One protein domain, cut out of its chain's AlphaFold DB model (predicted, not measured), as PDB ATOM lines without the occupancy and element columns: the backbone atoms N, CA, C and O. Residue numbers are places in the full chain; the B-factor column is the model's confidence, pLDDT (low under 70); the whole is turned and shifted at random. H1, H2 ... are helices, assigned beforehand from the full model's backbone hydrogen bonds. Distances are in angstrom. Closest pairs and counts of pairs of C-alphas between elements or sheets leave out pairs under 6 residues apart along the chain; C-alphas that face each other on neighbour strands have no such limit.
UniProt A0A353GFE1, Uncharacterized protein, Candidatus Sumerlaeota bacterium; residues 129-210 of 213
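This is residues 129 to 210 of the 213 residues of an uncharacterized protein of Candidatus Sumerlaeota bacterium (UniProt A0A353GFE1). Four helices, H4, H5, H1 and H2, run lengthwise as a ring-like bundle, each opposite ways to its neighbours, with short H3 at one end. The printed part has 82 residues with five named helices, H1 to H5 along the chain, and no named strand: all helix. It is compact, radius of gyration of the C-alphas 12.4 A, and elongated, spanning 39 by 20 by 19 A.

H4, residues 165 to 183, is 24.3 A long, with a kink of 45 degrees near residue 177. H5, residues 191 to 209, is 24.0 A long and ends at C-alpha 209 (-4.594, 40.850, -5.308). H1 is residues 129 to 136, from C-alpha 129 (-2.608, 36.132, -7.992); H2 is 142 to 154, H3 159 to 163.

H4 and H5, a hairpin, touch at a shallow tilt of 24 degrees; closest C-alphas, Ile 178 and Leu 197, 6.1 A. H5 touches H1 at Gly 209 and Tyr 129, closest C-alphas, 5.8 A. H1 and H2, a hairpin, touch at Leu 131 and Ile 148, closest C-alphas, 6.3 A. H2 touches H4 with residues 142 to 146 alone. H3 is close to H4 but not clearly touching; C-alphas 161 and 168, the closest, are 5.5 A apart. In H4, 12 of 15 O i to N i+4 pairs are within hydrogen-bond range; in H1, H2, H3 and H5 every pair is.

The farthest C-alphas, Ala 163 and Gly 187, are 39.0 A apart. The printed part has no cut and no long link. Residues 155 to 162 and 210 have pLDDT under 70.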
ATOM      1  N   TYR A 129      -1.803  37.153  -7.324       87.38
ATOM      2  CA  TYR A 129      -2.608  36.132  -7.992       87.38
ATOM      3  C   TYR A 129      -1.793  34.861  -8.249       87.38
ATOM      4  O   TYR A 129      -2.204  33.782  -7.829       87.38
ATOM      5  N   ALA A 130      -0.593  34.988  -8.818       89.12
ATOM      6  CA  ALA A 130       0.319  33.865  -9.031       89.12
ATOM      7  C   ALA A 130       0.668  33.151  -7.713       89.12
ATOM      8  O   ALA A 130       0.711  31.921  -7.661       89.12
ATOM      9  N   LEU A 131       0.863  33.910  -6.626       92.25
ATOM     10  CA  LEU A 131       1.077  33.360  -5.286       92.25
ATOM     11  C   LEU A 131      -0.107  32.493  -4.841       92.25
ATOM     12  O   LEU A 131       0.096  31.398  -4.317       92.25
ATOM     13  N   ARG A 132      -1.340  32.973  -5.050       91.88
ATOM     14  CA  ARG A 132      -2.565  32.227  -4.739       91.88
ATOM     15  C   ARG A 132      -2.657  30.946  -5.555       91.88
ATOM     16  O   ARG A 132      -2.814  29.881  -4.959       91.88
ATOM     17  N   GLU A 133      -2.528  31.040  -6.872       91.00
ATOM     18  CA  GLU A 133      -2.639  29.885  -7.766       91.00
ATOM     19  C   GLU A 133      -1.613  28.807  -7.412       91.00
ATOM     20  O   GLU A 133      -1.960  27.637  -7.259       91.00
ATOM     21  N   GLU A 134      -0.357  29.191  -7.173       92.44
ATOM     22  CA  GLU A 134       0.698  28.246  -6.807       92.44
ATOM     23  C   GLU A 134       0.408  27.511  -5.485       92.44
ATOM     24  O   GLU A 134       0.670  26.317  -5.364       92.44
ATOM     25  N   ILE A 135      -0.186  28.188  -4.499       92.62
ATOM     26  CA  ILE A 135      -0.512  27.612  -3.179       92.62
ATOM     27  C   ILE A 135      -1.740  26.688  -3.224       92.62
ATOM     28  O   ILE A 135      -1.883  25.778  -2.391       92.62
ATOM     29  N   HIS A 136      -2.640  26.905  -4.182       91.06
ATOM     30  CA  HIS A 136      -3.831  26.075  -4.377       91.06
ATOM     31  C   HIS A 136      -3.595  24.857  -5.272       91.06
ATOM     32  O   HIS A 136      -4.419  23.944  -5.253       91.06
ATOM     33  N   LYS A 137      -2.444  24.758  -5.946       89.25
ATOM     34  CA  LYS A 137      -2.025  23.523  -6.625       89.25
ATOM     35  C   LYS A 137      -1.937  22.340  -5.654       89.25
ATOM     36  O   LYS A 137      -1.619  22.486  -4.469       89.25
ATOM     37  N   ASP A 138      -2.149  21.140  -6.191       84.25
ATOM     38  CA  ASP A 138      -1.968  19.876  -5.457       84.25
ATOM     39  C   ASP A 138      -0.514  19.665  -5.024       84.25
ATOM     40  O   ASP A 138      -0.233  19.088  -3.972       84.25
ATOM     41  N   LYS A 139       0.424  20.141  -5.849       85.94
ATOM     42  CA  LYS A 139       1.859  20.117  -5.583       85.94
ATOM     43  C   LYS A 139       2.416  21.522  -5.722       85.94
ATOM     44  O   LYS A 139       2.590  22.010  -6.833       85.94
ATOM     45  N   ILE A 140       2.716  22.124  -4.579       88.56
ATOM     46  CA  ILE A 140       3.353  23.433  -4.497       88.56
ATOM     47  C   ILE A 140       4.790  23.343  -5.015       88.56
ATOM     48  O   ILE A 140       5.597  22.555  -4.512       88.56
ATOM     49  N   ASN A 141       5.132  24.202  -5.966       89.94
ATOM     50  CA  ASN A 141       6.494  24.463  -6.391       89.94
ATOM     51  C   ASN A 141       7.120  25.542  -5.493       89.94
ATOM     52  O   ASN A 141       6.884  26.741  -5.641       89.94
ATOM     53  N   VAL A 142       7.957  25.100  -4.554       89.19
ATOM     54  CA  VAL A 142       8.631  25.982  -3.590       89.19
ATOM     55  C   VAL A 142       9.551  27.003  -4.274       89.19
ATOM     56  O   VAL A 142       9.627  28.141  -3.817       89.19
ATOM     57  N   GLU A 143      10.213  26.643  -5.375       89.88
ATOM     58  CA  GLU A 143      11.073  27.577  -6.115       89.88
ATOM     59  C   GLU A 143      10.253  28.679  -6.793       89.88
ATOM     60  O   GLU A 143      10.648  29.846  -6.775       89.88
ATOM     61  N   ALA A 144       9.092  28.327  -7.355       89.44
ATOM     62  CA  ALA A 144       8.160  29.305  -7.909       89.44
ATOM     63  C   ALA A 144       7.645  30.248  -6.813       89.44
ATOM     64  O   ALA A 144       7.707  31.466  -6.982       89.44
ATOM     65  N   LEU A 145       7.243  29.715  -5.651       91.62
ATOM     66  CA  LEU A 145       6.822  30.540  -4.515       91.62
ATOM     67  C   LEU A 145       7.920  31.489  -4.026       91.62
ATOM     68  O   LEU A 145       7.623  32.638  -3.706       91.62
ATOM     69  N   GLN A 146       9.177  31.042  -3.967       90.81
ATOM     70  CA  GLN A 146      10.301  31.906  -3.591       90.81
ATOM     71  C   GLN A 146      10.483  33.048  -4.594       90.81
ATOM     72  O   GLN A 146      10.601  34.199  -4.182       90.81
ATOM     73  N   LYS A 147      10.440  32.752  -5.900       90.31
ATOM     74  CA  LYS A 147      10.539  33.771  -6.958       90.31
ATOM     75  C   LYS A 147       9.411  34.797  -6.868       90.31
ATOM     76  O   LYS A 147       9.686  35.994  -6.862       90.31
ATOM     77  N   ILE A 148       8.166  34.335  -6.741       91.38
ATOM     78  CA  ILE A 148       6.990  35.204  -6.589       91.38
ATOM     79  C   ILE A 148       7.128  36.060  -5.327       91.38
ATOM     80  O   ILE A 148       6.887  37.266  -5.356       91.38
ATOM     81  N   ARG A 149       7.576  35.466  -4.214       90.50
ATOM     82  CA  ARG A 149       7.756  36.197  -2.959       90.50
ATOM     83  C   ARG A 149       8.806  37.295  -3.079       90.50
ATOM     84  O   ARG A 149       8.526  38.402  -2.629       90.50
ATOM     85  N   SER A 150       9.961  37.008  -3.679       88.38
ATOM     86  CA  SER A 150      11.003  38.009  -3.931       88.38
ATOM     87  C   SER A 150      10.497  39.125  -4.841       88.38
ATOM     88  O   SER A 150      10.722  40.294  -4.541       88.38
ATOM     89  N   ALA A 151       9.742  38.787  -5.892       87.00
ATOM     90  CA  ALA A 151       9.111  39.785  -6.750       87.00
ATOM     91  C   ALA A 151       8.174  40.708  -5.951       87.00
ATOM     92  O   ALA A 151       8.244  41.919  -6.122       87.00
ATOM     93  N   LEU A 152       7.383  40.180  -5.009       87.56
ATOM     94  CA  LEU A 152       6.506  40.973  -4.129       87.56
ATOM     95  C   LEU A 152       7.248  41.895  -3.140       87.56
ATOM     96  O   LEU A 152       6.637  42.838  -2.639       87.56
ATOM     97  N   GLU A 153       8.521  41.628  -2.822       80.75
ATOM     98  CA  GLU A 153       9.357  42.514  -1.985       80.75
ATOM     99  C   GLU A 153       9.920  43.688  -2.778       80.75
ATOM    100  O   GLU A 153      10.077  44.781  -2.237       80.75
ATOM    101  N   THR A 154      10.243  43.448  -4.048       73.94
ATOM    102  CA  THR A 154      10.915  44.423  -4.912       73.94
ATOM    103  C   THR A 154       9.974  45.150  -5.864       73.94
ATOM    104  O   THR A 154      10.366  46.163  -6.438       73.94
ATOM    105  N   ALA A 155       8.763  44.635  -6.079       68.19
ATOM    106  CA  ALA A 155       7.790  45.249  -6.965       68.19
ATOM    107  C   ALA A 155       7.450  46.659  -6.473       68.19
ATOM    108  O   ALA A 155       7.195  46.889  -5.287       68.19
ATOM    109  N   HIS A 156       7.411  47.618  -7.401       57.56
ATOM    110  CA  HIS A 156       6.751  48.886  -7.132       57.56
ATOM    111  C   HIS A 156       5.293  48.571  -6.790       57.56
ATOM    112  O   HIS A 156       4.600  47.943  -7.589       57.56
ATOM    113  N   GLY A 157       4.865  48.939  -5.578       56.06
ATOM    114  CA  GLY A 157       3.563  48.528  -5.053       56.06
ATOM    115  C   GLY A 157       2.417  48.859  -6.010       56.06
ATOM    116  O   GLY A 157       2.499  49.849  -6.739       56.06
ATOM    117  N   SER A 158       1.352  48.053  -5.971       59.00
ATOM    118  CA  SER A 158       0.107  48.354  -6.679       59.00
ATOM    119  C   SER A 158      -0.452  49.743  -6.329       59.00
ATOM    120  O   SER A 158      -0.021  50.344  -5.350       59.00
ATOM    121  N   THR A 159      -1.452  50.269  -7.038       56.69
ATOM    122  CA  THR A 159      -1.990  51.604  -6.746       56.69
ATOM    123  C   THR A 159      -2.631  51.601  -5.358       56.69
ATOM    124  O   THR A 159      -2.364  52.511  -4.569       56.69
ATOM    125  N   LYS A 160      -3.326  50.516  -4.963       61.94
ATOM    126  CA  LYS A 160      -3.721  50.305  -3.559       61.94
ATOM    127  C   LYS A 160      -2.559  50.006  -2.621       61.94
ATOM    128  O   LYS A 160      -2.641  50.450  -1.481       61.94
ATOM    129  N   ALA A 161      -1.505  49.293  -3.023       62.75
ATOM    130  CA  ALA A 161      -0.357  49.075  -2.136       62.75
ATOM    131  C   ALA A 161       0.477  50.351  -1.939       62.75
ATOM    132  O   ALA A 161       1.057  50.527  -0.885       62.75
ATOM    133  N   LYS A 162       0.506  51.283  -2.892       67.94
ATOM    134  CA  LYS A 162       1.085  52.622  -2.731       67.94
ATOM    135  C   LYS A 162       0.187  53.485  -1.850       67.94
ATOM    136  O   LYS A 162       0.681  54.116  -0.921       67.94
ATOM    137  N   ALA A 163      -1.127  53.472  -2.098       70.62
ATOM    138  CA  ALA A 163      -2.102  54.222  -1.303       70.62
ATOM    139  C   ALA A 163      -2.225  53.711   0.146       70.62
ATOM    140  O   ALA A 163      -2.487  54.496   1.049       70.62
ATOM    141  N   ASN A 164      -2.000  52.413   0.375       75.25
ATOM    142  CA  ASN A 164      -2.107  51.742   1.674       75.25
ATOM    143  C   ASN A 164      -0.816  50.973   2.014       75.25
ATOM    144  O   ASN A 164      -0.862  49.810   2.421       75.25
ATOM    145  N   ALA A 165       0.344  51.608   1.825       80.19
ATOM    146  CA  ALA A 165       1.661  50.968   1.946       80.19
ATOM    147  C   ALA A 165       1.890  50.264   3.281       80.19
ATOM    148  O   ALA A 165       2.351  49.123   3.308       80.19
ATOM    149  N   GLU A 166       1.509  50.902   4.385       83.25
ATOM    150  CA  GLU A 166       1.641  50.301   5.708       83.25
ATOM    151  C   GLU A 166       0.775  49.041   5.852       83.25
ATOM    152  O   GLU A 166       1.226  48.023   6.380       83.25
ATOM    153  N   GLU A 167      -0.459  49.058   5.340       85.06
ATOM    154  CA  GLU A 167      -1.336  47.890   5.391       85.06
ATOM    155  C   GLU A 167      -0.837  46.749   4.506       85.06
ATOM    156  O   GLU A 167      -0.929  45.588   4.914       85.06
ATOM    157  N   TYR A 168      -0.303  47.065   3.325       85.81
ATOM    158  CA  TYR A 168       0.291  46.081   2.424       85.81
ATOM    159  C   TYR A 168       1.500  45.404   3.073       85.81
ATOM    160  O   TYR A 168       1.535  44.177   3.169       85.81
ATOM    161  N   VAL A 169       2.447  46.187   3.604       86.31
ATOM    162  CA  VAL A 169       3.631  45.665   4.307       86.31
ATOM    163  C   VAL A 169       3.214  44.797   5.491       86.31
ATOM    164  O   VAL A 169       3.732  43.695   5.674       86.31
ATOM    165  N   ASN A 170       2.221  45.238   6.266       87.50
ATOM    166  CA  ASN A 170       1.694  44.462   7.384       87.50
ATOM    167  C   ASN A 170       1.021  43.156   6.937       87.50
ATOM    168  O   ASN A 170       1.169  42.130   7.605       87.50
ATOM    169  N   ALA A 171       0.276  43.164   5.831       88.25
ATOM    170  CA  ALA A 171      -0.359  41.969   5.287       88.25
ATOM    171  C   ALA A 171       0.671  40.972   4.748       88.25
ATOM    172  O   ALA A 171       0.589  39.783   5.061       88.25
ATOM    173  N   LEU A 172       1.685  41.463   4.039       89.38
ATOM    174  CA  LEU A 172       2.785  40.657   3.530       89.38
ATOM    175  C   LEU A 172       3.605  40.037   4.671       89.38
ATOM    176  O   LEU A 172       3.849  38.833   4.679       89.38
ATOM    177  N   ALA A 173       3.908  40.815   5.714       89.88
ATOM    178  CA  ALA A 173       4.574  40.316   6.915       89.88
ATOM    179  C   ALA A 173       3.734  39.270   7.671       89.88
ATOM    180  O   ALA A 173       4.274  38.319   8.241       89.88
ATOM    181  N   ARG A 174       2.399  39.413   7.699       90.12
ATOM    182  CA  ARG A 174       1.496  38.393   8.269       90.12
ATOM    183  C   ARG A 174       1.526  37.107   7.453       90.12
ATOM    184  O   ARG A 174       1.568  36.034   8.054       90.12
ATOM    185  N   TRP A 175       1.523  37.218   6.127       92.44
ATOM    186  CA  TRP A 175       1.666  36.077   5.232       92.44
ATOM    187  C   TRP A 175       3.016  35.372   5.451       92.44
ATOM    188  O   TRP A 175       3.040  34.161   5.671       92.44
ATOM    189  N   ASP A 176       4.122  36.120   5.540       91.94
ATOM    190  CA  ASP A 176       5.477  35.578   5.730       91.94
ATOM    191  C   ASP A 176       5.641  34.725   6.981       91.94
ATOM    192  O   ASP A 176       6.363  33.729   6.956       91.94
ATOM    193  N   ARG A 177       4.954  35.066   8.077       92.12
ATOM    194  CA  ARG A 177       5.005  34.268   9.316       92.12
ATOM    195  C   ARG A 177       4.599  32.810   9.091       92.12
ATOM    196  O   ARG A 177       5.012  31.945   9.858       92.12
ATOM    197  N   ILE A 178       3.784  32.547   8.071       90.38
ATOM    198  CA  ILE A 178       3.292  31.213   7.711       90.38
ATOM    199  C   ILE A 178       3.993  30.709   6.443       90.38
ATOM    200  O   ILE A 178       4.356  29.535   6.375       90.38
ATOM    201  N   GLY A 179       4.225  31.588   5.465       90.31
ATOM    202  CA  GLY A 179       4.859  31.262   4.189       90.31
ATOM    203  C   GLY A 179       6.344  30.920   4.307       90.31
ATOM    204  O   GLY A 179       6.773  29.907   3.767       90.31
ATOM    205  N   GLN A 180       7.135  31.684   5.068       89.56
ATOM    206  CA  GLN A 180       8.591  31.479   5.172       89.56
ATOM    207  C   GLN A 180       8.991  30.080   5.674       89.56
ATOM    208  O   GLN A 180       9.901  29.481   5.094       89.56
ATOM    209  N   PRO A 181       8.331  29.504   6.699       89.62
ATOM    210  CA  PRO A 181       8.552  28.107   7.068       89.62
ATOM    211  C   PRO A 181       8.271  27.124   5.924       89.62
ATOM    212  O   PRO A 181       9.017  26.160   5.754       89.62
ATOM    213  N   VAL A 182       7.229  27.376   5.124       87.69
ATOM    214  CA  VAL A 182       6.854  26.536   3.975       87.69
ATOM    215  C   VAL A 182       7.899  26.620   2.861       87.69
ATOM    216  O   VAL A 182       8.266  25.589   2.304       87.69
ATOM    217  N   LEU A 183       8.467  27.804   2.609       86.12
ATOM    218  CA  LEU A 183       9.527  27.999   1.607       86.12
ATOM    219  C   LEU A 183      10.825  27.235   1.918       86.12
ATOM    220  O   LEU A 183      11.675  27.087   1.043       86.12
ATOM    221  N   LYS A 184      11.003  26.784   3.163       85.62
ATOM    222  CA  LYS A 184      12.170  26.019   3.630       85.62
ATOM    223  C   LYS A 184      11.820  24.566   3.956       85.62
ATOM    224  O   LYS A 184      12.685  23.815   4.412       85.62
ATOM    225  N   TRP A 185      10.559  24.179   3.765       85.31
ATOM    226  CA  TRP A 185      10.063  22.866   4.146       85.31
ATOM    227  C   TRP A 185      10.628  21.791   3.221       85.31
ATOM    228  O   TRP A 185      10.641  21.939   2.001       85.31
ATOM    229  N   LYS A 186      11.092  20.687   3.807       79.44
ATOM    230  CA  LYS A 186      11.575  19.524   3.058       79.44
ATOM    231  C   LYS A 186      10.535  18.413   3.149       79.44
ATOM    232  O   LYS A 186      10.195  17.977   4.244       79.44
ATOM    233  N   GLY A 187      10.048  17.953   1.999       80.25
ATOM    234  CA  GLY A 187       8.997  16.935   1.913       80.25
ATOM    235  C   GLY A 187       7.584  17.520   1.981       80.25
ATOM    236  O   GLY A 187       7.372  18.694   1.684       80.25
ATOM    237  N   ASN A 188       6.606  16.692   2.352       84.00
ATOM    238  CA  ASN A 188       5.199  17.090   2.325       84.00
ATOM    239  C   ASN A 188       4.880  18.116   3.422       84.00
ATOM    240  O   ASN A 188       5.199  17.916   4.598       84.00
ATOM    241  N   ILE A 189       4.211  19.200   3.030       86.00
ATOM    242  CA  ILE A 189       3.731  20.238   3.942       86.00
ATOM    243  C   ILE A 189       2.545  19.671   4.743       86.00
ATOM    244  O   ILE A 189       1.634  19.094   4.142       86.00
ATOM    245  N   PRO A 190       2.504  19.831   6.080       89.38
ATOM    246  CA  PRO A 190       1.386  19.363   6.888       89.38
ATOM    247  C   PRO A 190       0.052  19.967   6.417       89.38
ATOM    248  O   PRO A 190      -0.001  21.177   6.175       89.38
ATOM    249  N   PRO A 191      -1.045  19.186   6.354       89.50
ATOM    250  CA  PRO A 191      -2.339  19.686   5.881       89.50
ATOM    251  C   PRO A 191      -2.858  20.911   6.647       89.50
ATOM    252  O   PRO A 191      -3.425  21.820   6.049       89.50
ATOM    253  N   SER A 192      -2.621  20.982   7.959       90.50
ATOM    254  CA  SER A 192      -3.001  22.133   8.789       90.50
ATOM    255  C   SER A 192      -2.211  23.398   8.437       90.50
ATOM    256  O   SER A 192      -2.786  24.484   8.351       90.50
ATOM    257  N   THR A 193      -0.907  23.263   8.175       90.69
ATOM    258  CA  THR A 193      -0.050  24.356   7.698       90.69
ATOM    259  C   THR A 193      -0.497  24.827   6.320       90.69
ATOM    260  O   THR A 193      -0.651  26.026   6.107       90.69
ATOM    261  N   LEU A 194      -0.772  23.889   5.409       90.12
ATOM    262  CA  LEU A 194      -1.243  24.187   4.060       90.12
ATOM    263  C   LEU A 194      -2.603  24.899   4.074       90.12
ATOM    264  O   LEU A 194      -2.773  25.910   3.400       90.12
ATOM    265  N   SER A 195      -3.550  24.429   4.888       91.00
ATOM    266  CA  SER A 195      -4.860  25.070   5.043       91.00
ATOM    267  C   SER A 195      -4.737  26.501   5.563       91.00
ATOM    268  O   SER A 195      -5.416  27.398   5.069       91.00
ATOM    269  N   ARG A 196      -3.861  26.734   6.546       92.12
ATOM    270  CA  ARG A 196      -3.628  28.072   7.101       92.12
ATOM    271  C   ARG A 196      -2.935  28.993   6.094       92.12
ATOM    272  O   ARG A 196      -3.266  30.178   6.024       92.12
ATOM    273  N   LEU A 197      -1.993  28.453   5.318       92.25
ATOM    274  CA  LEU A 197      -1.320  29.174   4.243       92.25
ATOM    275  C   LEU A 197      -2.322  29.592   3.161       92.25
ATOM    276  O   LEU A 197      -2.355  30.767   2.811       92.25
ATOM    277  N   ARG A 198      -3.180  28.673   2.701       93.19
ATOM    278  CA  ARG A 198      -4.264  28.955   1.743       93.19
ATOM    279  C   ARG A 198      -5.183  30.056   2.253       93.19
ATOM    280  O   ARG A 198      -5.282  31.088   1.610       93.19
ATOM    281  N   GLN A 199      -5.713  29.921   3.469       90.50
ATOM    282  CA  GLN A 199      -6.594  30.933   4.063       90.50
ATOM    283  C   GLN A 199      -5.935  32.319   4.157       90.50
ATOM    284  O   GLN A 199      -6.555  33.335   3.848       90.50
ATOM    285  N   THR A 200      -4.673  32.374   4.589       91.75
ATOM    286  CA  THR A 200      -3.940  33.647   4.699       91.75
ATOM    287  C   THR A 200      -3.662  34.244   3.322       91.75
ATOM    288  O   THR A 200      -3.730  35.459   3.155       91.75
ATOM    289  N   THR A 201      -3.385  33.396   2.332       91.75
ATOM    290  CA  THR A 201      -3.175  33.812   0.941       91.75
ATOM    291  C   THR A 201      -4.467  34.310   0.313       91.75
ATOM    292  O   THR A 201      -4.451  35.367  -0.299       91.75
ATOM    293  N   ASP A 202      -5.591  33.628   0.522       88.19
ATOM    294  CA  ASP A 202      -6.900  34.056   0.024       88.19
ATOM    295  C   ASP A 202      -7.310  35.401   0.631       88.19
ATOM    296  O   ASP A 202      -7.811  36.267  -0.078       88.19
ATOM    297  N   ALA A 203      -7.028  35.627   1.918       85.94
ATOM    298  CA  ALA A 203      -7.260  36.920   2.559       85.94
ATOM    299  C   ALA A 203      -6.332  38.023   2.018       85.94
ATOM    300  O   ALA A 203      -6.763  39.162   1.835       85.94
ATOM    301  N   PHE A 204      -5.060  37.699   1.761       88.00
ATOM    302  CA  PHE A 204      -4.106  38.638   1.171       88.00
ATOM    303  C   PHE A 204      -4.499  38.998  -0.267       88.00
ATOM    304  O   PHE A 204      -4.557  40.176  -0.617       88.00
ATOM    305  N   TYR A 205      -4.870  37.989  -1.055       85.50
ATOM    306  CA  TYR A 205      -5.416  38.133  -2.393       85.50
ATOM    307  C   TYR A 205      -6.692  38.969  -2.379       85.50
ATOM    308  O   TYR A 205      -6.720  39.995  -3.036       85.50
ATOM    309  N   ALA A 206      -7.702  38.639  -1.575       79.38
ATOM    310  CA  ALA A 206      -8.950  39.405  -1.521       79.38
ATOM    311  C   ALA A 206      -8.732  40.896  -1.210       79.38
ATOM    312  O   ALA A 206      -9.495  41.739  -1.667       79.38
ATOM    313  N   LYS A 207      -7.684  41.235  -0.447       78.94
ATOM    314  CA  LYS A 207      -7.403  42.618  -0.057       78.94
ATOM    315  C   LYS A 207      -6.521  43.389  -1.046       78.94
ATOM    316  O   LYS A 207      -6.754  44.577  -1.251       78.94
ATOM    317  N   PHE A 208      -5.505  42.748  -1.623       79.06
ATOM    318  CA  PHE A 208      -4.487  43.425  -2.443       79.06
ATOM    319  C   PHE A 208      -4.265  42.802  -3.823       79.06
ATOM    320  O   PHE A 208      -3.754  43.481  -4.704       79.06
ATOM    321  N   GLY A 209      -4.633  41.534  -4.013       71.75
ATOM    322  CA  GLY A 209      -4.594  40.850  -5.308       71.75
ATOM    323  C   GLY A 209      -5.886  41.029  -6.106       71.75
ATOM    324  O   GLY A 209      -5.856  41.154  -7.317       71.75
ATOM    325  N   ALA A 210      -7.040  41.168  -5.457       60.41
ATOM    326  CA  ALA A 210      -8.293  41.590  -6.083       60.41
ATOM    327  C   ALA A 210      -8.307  43.099  -6.386       60.41
ATOM    328  O   ALA A 210      -9.343  43.664  -6.702       60.41
TER     329      ALA A 210